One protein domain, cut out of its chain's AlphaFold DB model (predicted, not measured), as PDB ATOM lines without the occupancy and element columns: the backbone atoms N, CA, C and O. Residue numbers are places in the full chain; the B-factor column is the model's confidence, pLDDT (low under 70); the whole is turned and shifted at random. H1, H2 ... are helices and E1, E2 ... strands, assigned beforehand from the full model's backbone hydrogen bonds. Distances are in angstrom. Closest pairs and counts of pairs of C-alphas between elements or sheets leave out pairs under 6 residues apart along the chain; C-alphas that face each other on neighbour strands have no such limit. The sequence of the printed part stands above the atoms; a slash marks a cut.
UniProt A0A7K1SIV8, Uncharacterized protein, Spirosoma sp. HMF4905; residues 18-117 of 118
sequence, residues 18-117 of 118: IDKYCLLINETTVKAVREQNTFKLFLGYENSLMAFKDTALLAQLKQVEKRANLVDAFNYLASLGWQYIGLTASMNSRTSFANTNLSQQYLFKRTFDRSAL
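This is residues 18 to 117 of the 118 residues of an uncharacterized protein of Spirosoma sp. HMF4905 (UniProt A0A7K1SIV8). A long, twisted sheet of four antiparallel strands makes the length of a rod-shaped domain, and a short helical hairpin, H1 and H2, packs on one face of it, leaving the other face bare of named helices. The helices run along the strands, H1 over the edge strand E2 and H2 over the inner strands E1 and, only just, E4. The printed part has 100 residues, with two named helices and four named strands in the order E1, E2, H1, H2, E3, E4; the sheet's order is E2, E1, E4, E3 and the class is mixed, helices and strands. The whole is only just compact, close to loose, with a radius of gyration of the C-alphas of 15.1 A and spans of 53 by 21 by 20 A.

E1, residues 18 to 31, begins at C-alpha 18 (-22.095, 50.229, 301.856) and is 41.9 A long. E2, residues 34 to 42, measures 26.1 A. H1, residues 55 to 66, begins at C-alpha 55 (-11.978, 60.990, 291.998) and measures 18.2 A; H2, residues 70 to 79, measures 14.2 A. E3, residues 83 to 96, spans 35.4 A and bends by 58 degrees at residue 86. E4, residues 99 to 113, is 45.2 A long and ends at C-alpha 113 (-21.158, 56.104, 303.760).

E1 and E2 form an antiparallel hairpin, with N 25 and O 40 at 2.8 A, within hydrogen-bond range. E1 and E4 are antiparallel at 164 degrees, with N 24 and O 106 at 2.8 A. E3 and E4 form another antiparallel hairpin, with N 91 and O 103 at 2.8 A. The edge strands E2 and E3 are apart. H1 and H2 are on the same face of the sheet, in two layers, one of helices and one of strands. H1 has a height over the sheet of 8.7 A; its closest C-alphas to E2 are those of Glu 65 and Phe 39, 4.6 A apart. H2 has a height of 8.1 A and stands at 10 degrees to E1 on the local plane; its closest C-alphas to E1 are those of Leu 70 and Asn 26, 7.6 A apart. H1, with residues 61 to 65 alone, touches H2 in a helical hairpin, at a shallow tilt of 18 degrees, opposite ways; the closest C-alphas, of Val 64 and Ala 73, are 5.5 A apart. Every O i to N i+4 pair is within hydrogen-bond range in H2, but 4 of 8 in H1.

The C-alphas farthest apart, of Phe 97 and Ser 115, are 52.6 A apart. The printed part has no cut. The link from E2 to H1, residues 43 to 54, is long; the other links between elements are tight. The mean pLDDT of the printed part is 84.2, and residues 45 to 54 and 95 to 98 are under 70.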
ATOM      1  N   ILE A  18     -22.234  51.122 303.003       84.69
ATOM      2  CA  ILE A  18     -22.095  50.229 301.856       84.69
ATOM      3  C   ILE A  18     -20.672  49.707 301.819       84.69
ATOM      4  O   ILE A  18     -19.706  50.471 301.780       84.69
ATOM      5  N   ASP A  19     -20.557  48.390 301.772       87.19
ATOM      6  CA  ASP A  19     -19.287  47.719 301.578       87.19
ATOM      7  C   ASP A  19     -18.896  47.715 300.103       87.19
ATOM      8  O   ASP A  19     -19.684  47.360 299.224       87.19
ATOM      9  N   LYS A  20     -17.652  48.101 299.834       86.38
ATOM     10  CA  LYS A  20     -17.028  48.039 298.514       86.38
ATOM     11  C   LYS A  20     -15.822  47.123 298.562       86.38
ATOM     12  O   LYS A  20     -15.148  47.032 299.586       86.38
ATOM     13  N   TYR A  21     -15.551  46.474 297.436       87.69
ATOM     14  CA  TYR A  21     -14.543  45.428 297.330       87.69
ATOM     15  C   TYR A  21     -13.608  45.692 296.162       87.69
ATOM     16  O   TYR A  21     -14.081  45.993 295.071       87.69
ATOM     17  N   CYS A  22     -12.303  45.538 296.365       90.12
ATOM     18  CA  CYS A  22     -11.323  45.550 295.284       90.12
ATOM     19  C   CYS A  22     -10.451  44.299 295.316       90.12
ATOM     20  O   CYS A  22     -10.281  43.661 296.356       90.12
ATOM     21  N   LEU A  23      -9.900  43.958 294.157       92.25
ATOM     22  CA  LEU A  23      -8.909  42.907 294.002       92.25
ATOM     23  C   LEU A  23      -7.560  43.550 293.698       92.25
ATOM     24  O   LEU A  23      -7.433  44.331 292.756       92.25
ATOM     25  N   LEU A  24      -6.546  43.192 294.474       94.50
ATOM     26  CA  LEU A  24      -5.154  43.444 294.139       94.50
ATOM     27  C   LEU A  24      -4.582  42.168 293.526       94.50
ATOM     28  O   LEU A  24      -4.451  41.149 294.201       94.50
ATOM     29  N   ILE A  25      -4.246  42.223 292.246       93.94
ATOM     30  CA  ILE A  25      -3.585  41.138 291.530       93.94
ATOM     31  C   ILE A  25      -2.080  41.362 291.652       93.94
ATOM     32  O   ILE A  25      -1.586  42.402 291.224       93.94
ATOM     33  N   ASN A  26      -1.363  40.405 292.232       94.50
ATOM     34  CA  ASN A  26       0.094  40.364 292.237       94.50
ATOM     35  C   ASN A  26       0.578  39.323 291.228       94.50
ATOM     36  O   ASN A  26       0.266  38.140 291.358       94.50
ATOM     37  N   GLU A  27       1.347  39.761 290.244       91.75
ATOM     38  CA  GLU A  27       2.084  38.912 289.318       91.75
ATOM     39  C   GLU A  27       3.553  38.900 289.752       91.75
ATOM     40  O   GLU A  27       4.295  39.862 289.536       91.75
ATOM     41  N   THR A  28       3.978  37.800 290.368       89.06
ATOM     42  CA  THR A  28       5.361  37.583 290.787       89.06
ATOM     43  C   THR A  28       6.082  36.752 289.738       89.06
ATOM     44  O   THR A  28       5.718  35.609 289.466       89.06
ATOM     45  N   THR A  29       7.138  37.309 289.160       87.06
ATOM     46  CA  THR A  29       8.072  36.579 288.301       87.06
ATOM     47  C   THR A  29       9.338  36.302 289.095       87.06
ATOM     48  O   THR A  29      10.075  37.229 289.439       87.06
ATOM     49  N   VAL A  30       9.612  35.029 289.360       84.50
ATOM     50  CA  VAL A  30      10.872  34.579 289.952       84.50
ATOM     51  C   VAL A  30      11.756  34.064 288.829       84.50
ATOM     52  O   VAL A  30      11.417  33.079 288.172       84.50
ATOM     53  N   LYS A  31      12.882  34.739 288.606       82.25
ATOM     54  CA  LYS A  31      14.003  34.262 287.787       82.25
ATOM     55  C   LYS A  31      15.140  33.849 288.718       82.25
ATOM     56  O   LYS A  31      15.202  34.333 289.844       82.25
ATOM     57  N   ALA A  32      16.075  33.042 288.219       72.69
ATOM     58  CA  ALA A  32      17.199  32.457 288.970       72.69
ATOM     59  C   ALA A  32      17.913  33.372 289.998       72.69
ATOM     60  O   ALA A  32      18.442  32.873 290.983       72.69
ATOM     61  N   VAL A  33      17.942  34.691 289.778       76.50
ATOM     62  CA  VAL A  33      18.619  35.676 290.643       76.50
ATOM     63  C   VAL A  33      17.743  36.870 291.039       76.50
ATOM     64  O   VAL A  33      18.232  37.807 291.666       76.50
ATOM     65  N   ARG A  34      16.465  36.903 290.642       80.69
ATOM     66  CA  ARG A  34      15.612  38.077 290.871       80.69
ATOM     67  C   ARG A  34      14.140  37.712 290.970       80.69
ATOM     68  O   ARG A  34      13.592  37.083 290.068       80.69
ATOM     69  N   GLU A  35      13.504  38.221 292.015       83.75
ATOM     70  CA  GLU A  35      12.054  38.314 292.118       83.75
ATOM     71  C   GLU A  35      11.594  39.696 291.641       83.75
ATOM     72  O   GLU A  35      12.194  40.724 291.970       83.75
ATOM     73  N   GLN A  36      10.536  39.726 290.842       87.94
ATOM     74  CA  GLN A  36       9.869  40.951 290.426       87.94
ATOM     75  C   GLN A  36       8.372  40.809 290.667       87.94
ATOM     76  O   GLN A  36       7.758  39.872 290.165       87.94
ATOM     77  N   ASN A  37       7.792  41.761 291.395       89.12
ATOM     78  CA  ASN A  37       6.355  41.853 291.620       89.12
ATOM     79  C   ASN A  37       5.764  42.942 290.720       89.12
ATOM     80  O   ASN A  37       6.360  44.008 290.553       89.12
ATOM     81  N   THR A  38       4.606  42.663 290.134       92.81
ATOM     82  CA  THR A  38       3.800  43.632 289.387       92.81
ATOM     83  C   THR A  38       2.388  43.607 289.944       92.81
ATOM     84  O   THR A  38       1.792  42.540 290.069       92.81
ATOM     85  N   PHE A  39       1.845  44.778 290.265       93.88
ATOM     86  CA  PHE A  39       0.530  44.898 290.883       93.88
ATOM     87  C   PHE A  39      -0.480  45.505 289.913       93.88
ATOM     88  O   PHE A  39      -0.191  46.509 289.265       93.88
ATOM     89  N   LYS A  40      -1.677  44.921 289.843       93.50
ATOM     90  CA  LYS A  40      -2.832  45.470 289.118       93.50
ATOM     91  C   LYS A  40      -4.022  45.544 290.057       93.50
ATOM     92  O   LYS A  40      -4.336  44.574 290.746       93.50
ATOM     93  N   LEU A  41      -4.690  46.683 290.085       91.69
ATOM     94  CA  LEU A  41      -5.868  46.917 290.898       91.69
ATOM     95  C   LEU A  41      -7.122  46.745 290.043       91.69
ATOM     96  O   LEU A  41      -7.312  47.420 289.032       91.69
ATOM     97  N   PHE A  42      -8.021  45.881 290.493       89.06
ATOM     98  CA  PHE A  42      -9.307  45.650 289.856       89.06
ATOM     99  C   PHE A  42     -10.448  46.036 290.799       89.06
ATOM    100  O   PHE A  42     -10.513  45.593 291.945       89.06
ATOM    101  N   LEU A  43     -11.355  46.884 290.314       81.94
ATOM    102  CA  LEU A  43     -12.428  47.499 291.108       81.94
ATOM    103  C   LEU A  43     -13.825  46.946 290.780       81.94
ATOM    104  O   LEU A  43     -14.823  47.497 291.235       81.94
ATOM    105  N   GLY A  44     -13.893  45.848 290.020       70.56
ATOM    106  CA  GLY A  44     -15.137  45.281 289.498       70.56
ATOM    107  C   GLY A  44     -15.347  45.596 288.013       70.56
ATOM    108  O   GLY A  44     -14.741  46.514 287.466       70.56
ATOM    109  N   TYR A  45     -16.208  44.810 287.359       55.00
ATOM    110  CA  TYR A  45     -16.564  44.972 285.939       55.00
ATOM    111  C   TYR A  45     -17.472  46.179 285.673       55.00
ATOM    112  O   TYR A  45     -17.576  46.652 284.546       55.00
ATOM    113  N   GLU A  46     -18.107  46.697 286.717       52.12
ATOM    114  CA  GLU A  46     -19.026  47.815 286.633       52.12
ATOM    115  C   GLU A  46     -18.405  49.051 287.285       52.12
ATOM    116  O   GLU A  46     -18.293  49.141 288.508       52.12
ATOM    117  N   ASN A  47     -18.050  50.048 286.469       49.28
ATOM    118  CA  ASN A  47     -17.640  51.373 286.950       49.28
ATOM    119  C   ASN A  47     -18.703  52.019 287.870       49.28
ATOM    120  O   ASN A  47     -18.363  52.876 288.681       49.28
ATOM    121  N   SER A  48     -19.971  51.594 287.783       47.06
ATOM    122  CA  SER A  48     -21.073  51.970 288.685       47.06
ATOM    123  C   SER A  48     -20.897  51.439 290.112       47.06
ATOM    124  O   SER A  48     -21.313  52.099 291.062       47.06
ATOM    125  N   LEU A  49     -20.236  50.292 290.310       45.66
ATOM    126  CA  LEU A  49     -20.015  49.720 291.643       45.66
ATOM    127  C   LEU A  49     -18.960  50.489 292.443       45.66
ATOM    128  O   LEU A  49     -18.971  50.419 293.671       45.66
ATOM    129  N   MET A  50     -18.115  51.279 291.780       57.38
ATOM    130  CA  MET A  50     -17.166  52.209 292.397       57.38
ATOM    131  C   MET A  50     -17.244  53.600 291.766       57.38
ATOM    132  O   MET A  50     -16.222  54.254 291.549       57.38
ATOM    133  N   ALA A  51     -18.460  54.084 291.501       61.03
ATOM    134  CA  ALA A  51     -18.684  55.485 291.176       61.03
ATOM    135  C   ALA A  51     -18.456  56.325 292.443       61.03
ATOM    136  O   ALA A  51     -19.382  56.823 293.079       61.03
ATOM    137  N   PHE A  52     -17.201  56.435 292.875       65.50
ATOM    138  CA  PHE A  52     -16.837  57.331 293.954       65.50
ATOM    139  C   PHE A  52     -17.202  58.747 293.525       65.50
ATOM    140  O   PHE A  52     -16.910  59.181 292.403       65.50
ATOM    141  N   LYS A  53     -17.848  59.488 294.426       64.31
ATOM    142  CA  LYS A  53     -18.028  60.926 294.222       64.31
ATOM    143  C   LYS A  53     -16.676  61.629 294.149       64.31
ATOM    144  O   LYS A  53     -16.519  62.577 293.384       64.31
ATOM    145  N   ASP A  54     -15.716  61.087 294.889       69.38
ATOM    146  CA  ASP A  54     -14.341  61.536 294.978       69.38
ATOM    147  C   ASP A  54     -13.416  60.789 293.997       69.38
ATOM    148  O   ASP A  54     -13.078  59.616 294.175       69.38
ATOM    149  N   THR A  55     -12.972  61.492 292.955       76.31
ATOM    150  CA  THR A  55     -11.978  60.990 291.998       76.31
ATOM    151  C   THR A  55     -10.565  60.935 292.588       76.31
ATOM    152  O   THR A  55      -9.732  60.178 292.080       76.31
ATOM    153  N   ALA A  56     -10.284  61.674 293.668       82.69
ATOM    154  CA  ALA A  56      -8.990  61.654 294.342       82.69
ATOM    155  C   ALA A  56      -8.754  60.310 295.036       82.69
ATOM    156  O   ALA A  56      -7.659  59.759 294.928       82.69
ATOM    157  N   LEU A  57      -9.785  59.727 295.656       82.19
ATOM    158  CA  LEU A  57      -9.695  58.392 296.246       82.19
ATOM    159  C   LEU A  57      -9.318  57.331 295.204       82.19
ATOM    160  O   LEU A  57      -8.461  56.488 295.464       82.19
ATOM    161  N   LEU A  58      -9.911  57.386 294.010       83.00
ATOM    162  CA  LEU A  58      -9.567  56.475 292.917       83.00
ATOM    163  C   LEU A  58      -8.108  56.659 292.467       83.00
ATOM    164  O   LEU A  58      -7.391  55.678 292.257       83.00
ATOM    165  N   ALA A  59      -7.656  57.909 292.338       85.88
ATOM    166  CA  ALA A  59      -6.284  58.229 291.955       85.88
ATOM    167  C   ALA A  59      -5.257  57.776 293.006       85.88
ATOM    168  O   ALA A  59      -4.179  57.299 292.639       85.88
ATOM    169  N   GLN A  60      -5.597  57.892 294.293       90.88
ATOM    170  CA  GLN A  60      -4.814  57.353 295.405       90.88
ATOM    171  C   GLN A  60      -4.779  55.829 295.335       90.88
ATOM    172  O   GLN A  60      -3.701  55.245 295.307       90.88
ATOM    173  N   LEU A  61      -5.930  55.172 295.198       89.75
ATOM    174  CA  LEU A  61      -5.999  53.714 295.179       89.75
ATOM    175  C   LEU A  61      -5.127  53.114 294.069       89.75
ATOM    176  O   LEU A  61      -4.362  52.190 294.329       89.75
ATOM    177  N   LYS A  62      -5.131  53.713 292.869       91.00
ATOM    178  CA  LYS A  62      -4.260  53.307 291.751       91.00
ATOM    179  C   LYS A  62      -2.758  53.428 292.033       91.00
ATOM    180  O   LYS A  62      -1.973  52.756 291.375       91.00
ATOM    181  N   GLN A  63      -2.318  54.225 293.010       94.06
ATOM    182  CA  GLN A  63      -0.893  54.272 293.370       94.06
ATOM    183  C   GLN A  63      -0.391  52.951 293.971       94.06
ATOM    184  O   GLN A  63       0.822  52.748 294.024       94.06
ATOM    185  N   VAL A  64      -1.281  52.042 294.395       94.81
ATOM    186  CA  VAL A  64      -0.888  50.700 294.855       94.81
ATOM    187  C   VAL A  64      -0.145  49.915 293.769       94.81
ATOM    188  O   VAL A  64       0.760  49.150 294.079       94.81
ATOM    189  N   GLU A  65      -0.449  50.165 292.493       94.94
ATOM    190  CA  GLU A  65       0.173  49.475 291.356       94.94
ATOM    191  C   GLU A  65       1.664  49.812 291.196       94.94
ATOM    192  O   GLU A  65       2.411  49.083 290.550       94.94
ATOM    193  N   LYS A  66       2.120  50.906 291.817       94.75
ATOM    194  CA  LYS A  66       3.510  51.379 291.762       94.75
ATOM    195  C   LYS A  66       4.379  50.850 292.906       94.75
ATOM    196  O   LYS A  66       5.522  51.281 293.053       94.75
ATOM    197  N   ARG A  67       3.835  49.998 293.775       94.38
ATOM    198  CA  ARG A  67       4.545  49.496 294.959       94.38
ATOM    199  C   ARG A  67       5.551  48.419 294.563       94.38
ATOM    200  O   ARG A  67       5.325  47.656 293.631       94.38
ATOM    201  N   ALA A  68       6.682  48.386 295.266       89.62
ATOM    202  CA  ALA A  68       7.804  47.519 294.913       89.62
ATOM    203  C   ALA A  68       7.614  46.067 295.379       89.62
ATOM    204  O   ALA A  68       8.147  45.142 294.770       89.62
ATOM    205  N   ASN A  69       6.871  45.863 296.466       92.12
ATOM    206  CA  ASN A  69       6.633  44.554 297.060       92.12
ATOM    207  C   ASN A  69       5.224  44.474 297.670       92.12
ATOM    208  O   ASN A  69       4.517  45.476 297.806       92.12
ATOM    209  N   LEU A  70       4.827  43.251 298.024       92.44
ATOM    210  CA  LEU A  70       3.480  42.939 298.496       92.44
ATOM    211  C   LEU A  70       3.162  43.601 299.840       92.44
ATOM    212  O   LEU A  70       2.050  44.085 300.038       92.44
ATOM    213  N   VAL A  71       4.143  43.658 300.742       94.75
ATOM    214  CA  VAL A  71       3.983  44.254 302.074       94.75
ATOM    215  C   VAL A  71       3.687  45.748 301.950       94.75
ATOM    216  O   VAL A  71       2.737  46.239 302.555       94.75
ATOM    217  N   ASP A  72       4.417  46.457 301.090       95.50
ATOM    218  CA  ASP A  72       4.183  47.878 300.822       95.50
ATOM    219  C   ASP A  72       2.819  48.123 300.173       95.50
ATOM    220  O   ASP A  72       2.145  49.102 300.498       95.50
ATOM    221  N   ALA A  73       2.386  47.239 299.270       95.81
ATOM    222  CA  ALA A  73       1.055  47.313 298.674       95.81
ATOM    223  C   ALA A  73      -0.052  47.149 299.726       95.81
ATOM    224  O   ALA A  73      -1.000  47.936 299.750       95.81
ATOM    225  N   PHE A  74       0.097  46.187 300.637       96.81
ATOM    226  CA  PHE A  74      -0.861  45.926 301.713       96.81
ATOM    227  C   PHE A  74      -0.915  47.078 302.710       96.81
ATOM    228  O   PHE A  74      -1.998  47.580 303.012       96.81
ATOM    229  N   ASN A  75       0.247  47.544 303.163       97.25
ATOM    230  CA  ASN A  75       0.352  48.680 304.074       97.25
ATOM    231  C   ASN A  75      -0.242  49.946 303.451       97.25
ATOM    232  O   ASN A  75      -0.939  50.705 304.124       97.25
ATOM    233  N   TYR A  76      -0.027  50.156 302.150       96.81
ATOM    234  CA  TYR A  76      -0.619  51.283 301.447       96.81
ATOM    235  C   TYR A  76      -2.149  51.198 301.403       96.81
ATOM    236  O   TYR A  76      -2.821  52.169 301.746       96.81
ATOM    237  N   LEU A  77      -2.716  50.044 301.047       95.81
ATOM    238  CA  LEU A  77      -4.170  49.848 301.044       95.81
ATOM    239  C   LEU A  77      -4.773  50.016 302.446       95.81
ATOM    240  O   LEU A  77      -5.776  50.716 302.596       95.81
ATOM    241  N   ALA A  78      -4.116  49.476 303.473       96.12
ATOM    242  CA  ALA A  78      -4.511  49.658 304.866       96.12
ATOM    243  C   ALA A  78      -4.495  51.137 305.285       96.12
ATOM    244  O   ALA A  78      -5.439  51.600 305.924       96.12
ATOM    245  N   SER A  79      -3.492  51.915 304.855       95.94
ATOM    246  CA  SER A  79      -3.433  53.367 305.108       95.94
ATOM    247  C   SER A  79      -4.584  54.144 304.457       95.94
ATOM    248  O   SER A  79      -4.996  55.188 304.952       95.94
ATOM    249  N   LEU A  80      -5.148  53.603 303.372       93.12
ATOM    250  CA  LEU A  80      -6.342  54.117 302.706       93.12
ATOM    251  C   LEU A  80      -7.636  53.523 303.292       93.12
ATOM    252  O   LEU A  80      -8.701  53.685 302.698       93.12
ATOM    253  N   GLY A  81      -7.578  52.811 304.417       93.88
ATOM    254  CA  GLY A  81      -8.735  52.226 305.094       93.88
ATOM    255  C   GLY A  81      -9.300  50.962 304.438       93.88
ATOM    256  O   GLY A  81     -10.429  50.584 304.743       93.88
ATOM    257  N   TRP A  82      -8.562  50.326 303.525       94.56
ATOM    258  CA  TRP A  82      -8.957  49.045 302.940       94.56
ATOM    259  C   TRP A  82      -8.466  47.887 303.801       94.56
ATOM    260  O   TRP A  82      -7.289  47.789 304.137       94.56
ATOM    261  N   GLN A  83      -9.380  46.986 304.135       96.12
ATOM    262  CA  GLN A  83      -9.129  45.815 304.961       96.12
ATOM    263  C   GLN A  83      -8.902  44.598 304.077       96.12
ATOM    264  O   GLN A  83      -9.701  44.325 303.182       96.12
ATOM    265  N   TYR A  84      -7.827  43.861 304.334       96.00
ATOM    266  CA  TYR A  84      -7.581  42.584 303.675       96.00
ATOM    267  C   TYR A  84      -8.593  41.536 304.155       96.00
ATOM    268  O   TYR A  84      -8.781  41.360 305.357       96.00
ATOM    269  N   ILE A  85      -9.241  40.853 303.211       94.50
ATOM    270  CA  ILE A  85     -10.254  39.825 303.482       94.50
ATOM    271  C   ILE A  85      -9.707  38.422 303.240       94.50
ATOM    272  O   ILE A  85      -9.997  37.511 304.010       94.50
ATOM    273  N   GLY A  86      -8.932  38.228 302.173       92.50
ATOM    274  CA  GLY A  86      -8.422  36.903 301.839       92.50
ATOM    275  C   GLY A  86      -7.833  36.792 300.439       92.50
ATOM    276  O   GLY A  86      -7.828  37.741 299.657       92.50
ATOM    277  N   LEU A  87      -7.307  35.609 300.134       92.19
ATOM    278  CA  LEU A  87      -6.799  35.229 298.819       92.19
ATOM    279  C   LEU A  87      -7.929  34.550 298.033       92.19
ATOM    280  O   LEU A  87      -8.463  33.541 298.485       92.19
ATOM    281  N   THR A  88      -8.302  35.093 296.875       87.19
ATOM    282  CA  THR A  88      -9.410  34.564 296.053       87.19
ATOM    283  C   THR A  88      -8.936  33.635 294.948       87.19
ATOM    284  O   THR A  88      -9.670  32.740 294.540       87.19
ATOM    285  N   ALA A  89      -7.711  33.826 294.467       84.19
ATOM    286  CA  ALA A  89      -7.099  32.960 293.475       84.19
ATOM    287  C   ALA A  89      -5.581  32.939 293.646       84.19
ATOM    288  O   ALA A  89      -4.959  33.961 293.939       84.19
ATOM    289  N   SER A  90      -4.984  31.773 293.414       87.12
ATOM    290  CA  SER A  90      -3.545  31.620 293.258       87.12
ATOM    291  C   SER A  90      -3.283  30.660 292.114       87.12
ATOM    292  O   SER A  90      -3.717  29.512 292.138       87.12
ATOM    293  N   MET A  91      -2.602  31.159 291.094       82.69
ATOM    294  CA  MET A  91      -2.194  30.395 289.929       82.69
ATOM    295  C   MET A  91      -0.677  30.378 289.879       82.69
ATOM    296  O   MET A  91      -0.025  31.412 290.027       82.69
ATOM    297  N   ASN A  92      -0.116  29.200 289.650       79.25
ATOM    298  CA  ASN A  92       1.298  29.034 289.385       79.25
ATOM    299  C   ASN A  92       1.481  28.497 287.966       79.25
ATOM    300  O   ASN A  92       0.799  27.582 287.518       79.25
ATOM    301  N   SER A  93       2.415  29.085 287.232       73.81
ATOM    302  CA  SER A  93       2.909  28.505 285.990       73.81
ATOM    303  C   SER A  93       4.417  28.389 286.107       73.81
ATOM    304  O   SER A  93       5.154  29.376 286.196       73.81
ATOM    305  N   ARG A  94       4.884  27.145 286.181       71.75
ATOM    306  CA  ARG A  94       6.310  26.851 286.125       71.75
ATOM    307  C   ARG A  94       6.698  26.774 284.656       71.75
ATOM    308  O   ARG A  94       6.221  25.898 283.944       71.75
ATOM    309  N   THR A  95       7.545  27.696 284.212       65.88
ATOM    310  CA  THR A  95       8.036  27.712 282.825       65.88
ATOM    311  C   THR A  95       9.368  26.973 282.692       65.88
ATOM    312  O   THR A  95       9.673  26.457 281.624       65.88
ATOM    313  N   SER A  96      10.142  26.853 283.779       68.06
ATOM    314  CA  SER A  96      11.320  25.977 283.884       68.06
ATOM    315  C   SER A  96      11.672  25.694 285.354       68.06
ATOM    316  O   SER A  96      11.040  26.231 286.261       68.06
ATOM    317  N   PHE A  97      12.706  24.885 285.621       63.47
ATOM    318  CA  PHE A  97      13.227  24.675 286.985       63.47
ATOM    319  C   PHE A  97      13.674  25.971 287.685       63.47
ATOM    320  O   PHE A  97      13.630  26.036 288.909       63.47
ATOM    321  N   ALA A  98      14.077  26.992 286.924       64.81
ATOM    322  CA  ALA A  98      14.615  28.250 287.445       64.81
ATOM    323  C   ALA A  98      13.659  29.449 287.297       64.81
ATOM    324  O   ALA A  98      13.966  30.527 287.802       64.81
ATOM    325  N   ASN A  99      12.525  29.274 286.602       72.12
ATOM    326  CA  ASN A  99      11.581  30.349 286.308       72.12
ATOM    327  C   ASN A  99      10.156  29.960 286.713       72.12
ATOM    328  O   ASN A  99       9.558  29.029 286.160       72.12
ATOM    329  N   THR A 100       9.597  30.714 287.656       78.00
ATOM    330  CA  THR A 100       8.220  30.532 288.126       78.00
ATOM    331  C   THR A 100       7.468  31.847 288.010       78.00
ATOM    332  O   THR A 100       7.938  32.871 288.504       78.00
ATOM    333  N   ASN A 101       6.295  31.805 287.383       84.19
ATOM    334  CA  ASN A 101       5.345  32.907 287.410       84.19
ATOM    335  C   ASN A 101       4.218  32.539 288.375       84.19
ATOM    336  O   ASN A 101       3.591  31.484 288.239       84.19
ATOM    337  N   LEU A 102       3.966  33.406 289.343       86.81
ATOM    338  CA  LEU A 102       2.865  33.300 290.285       86.81
ATOM    339  C   LEU A 102       1.912  34.462 290.031       86.81
ATOM    340  O   LEU A 102       2.343  35.600 289.885       86.81
ATOM    341  N   SER A 103       0.619  34.176 289.983       90.50
ATOM    342  CA  SER A 103      -0.428  35.189 289.979       90.50
ATOM    343  C   SER A 103      -1.324  34.952 291.183       90.50
ATOM    344  O   SER A 103      -1.873  33.863 291.352       90.50
ATOM    345  N   GLN A 104      -1.436  35.945 292.054       93.38
ATOM    346  CA  GLN A 104      -2.238  35.889 293.271       93.38
ATOM    347  C   GLN A 104      -3.236  37.038 293.275       93.38
ATOM    348  O   GLN A 104      -2.886  38.164 292.935       93.38
ATOM    349  N   GLN A 105      -4.475  36.764 293.670       93.25
ATOM    350  CA  GLN A 105      -5.533  37.763 293.763       93.25
ATOM    351  C   GLN A 105      -5.951  37.935 295.217       93.25
ATOM    352  O   GLN A 105      -6.438  37.000 295.854       93.25
ATOM    353  N   TYR A 106      -5.758  39.138 295.735       94.69
ATOM    354  CA  TYR A 106      -6.037  39.496 297.116       94.69
ATOM    355  C   TYR A 106      -7.287  40.367 297.178       94.69
ATOM    356  O   TYR A 106      -7.337  41.427 296.557       94.69
ATOM    357  N   LEU A 107      -8.289  39.926 297.932       93.19
ATOM    358  CA  LEU A 107      -9.536  40.649 298.134       93.19
ATOM    359  C   LEU A 107      -9.411  41.617 299.301       93.19
ATOM    360  O   LEU A 107      -9.012  41.240 300.405       93.19
ATOM    361  N   PHE A 108      -9.824  42.851 299.051       94.00
ATOM    362  CA  PHE A 108      -9.919  43.906 300.042       94.00
ATOM    363  C   PHE A 108     -11.340  44.447 300.108       94.00
ATOM    364  O   PHE A 108     -12.073  44.439 299.119       94.00
ATOM    365  N   LYS A 109     -11.708  44.957 301.280       92.81
ATOM    366  CA  LYS A 109     -13.011  45.540 301.580       92.81
ATOM    367  C   LYS A 109     -12.840  46.894 302.252       92.81
ATOM    368  O   LYS A 109     -11.971  47.059 303.103       92.81
ATOM    369  N   ARG A 110     -13.706  47.847 301.927       91.12
ATOM    370  CA  ARG A 110     -13.849  49.093 302.683       91.12
ATOM    371  C   ARG A 110     -15.314  49.489 302.768       91.12
ATOM    372  O   ARG A 110     -16.036  49.434 301.774       91.12
ATOM    373  N   THR A 111     -15.734  49.899 303.957       89.75
ATOM    374  CA  THR A 111     -17.085  50.395 304.211       89.75
ATOM    375  C   THR A 111     -17.129  51.903 303.983       89.75
ATOM    376  O   THR A 111     -16.301  52.646 304.513       89.75
ATOM    377  N   PHE A 112     -18.098  52.355 303.194       86.12
ATOM    378  CA  PHE A 112     -18.332  53.759 302.872       86.12
ATOM    379  C   PHE A 112     -19.703  54.197 303.366       86.12
ATOM    380  O   PHE A 112     -20.640  53.405 303.396       86.12
ATOM    381  N   ASP A 113     -19.842  55.479 303.688       85.69
ATOM    382  CA  ASP A 113     -21.158  56.104 303.760       85.69
ATOM    383  C   ASP A 113     -21.772  56.181 302.361       85.69
ATOM    384  O   ASP A 113     -21.103  56.592 301.411       85.69
ATOM    385  N   ARG A 114     -23.057  55.838 302.218       79.94
ATOM    386  CA  ARG A 114     -23.788  55.943 300.943       79.94
ATOM    387  C   ARG A 114     -23.709  57.357 300.361       79.94
ATOM    388  O   ARG A 114     -23.631  57.501 299.151       79.94
ATOM    389  N   SER A 115     -23.640  58.390 301.204       78.75
ATOM    390  CA  SER A 115     -23.468  59.790 300.787       78.75
ATOM    391  C   SER A 115     -22.111  60.105 300.131       78.75
ATOM    392  O   SER A 115     -21.992  61.114 299.432       78.75
ATOM    393  N   ALA A 116     -21.090  59.264 300.335       71.00
ATOM    394  CA  ALA A 116     -19.769  59.383 299.712       71.00
ATOM    395  C   ALA A 116     -19.694  58.725 298.317       71.00
ATOM    396  O   ALA A 116     -18.702  58.882 297.597       71.00
ATOM    397  N   LEU A 117     -20.735  57.990 297.929       72.75
ATOM    398  CA  LEU A 117     -20.860  57.305 296.645       72.75
ATOM    399  C   LEU A 117     -21.805  58.101 295.723       72.75
ATOM    400  O   LEU A 117     -22.646  58.857 296.211       72.75
TER     401      LEU A 117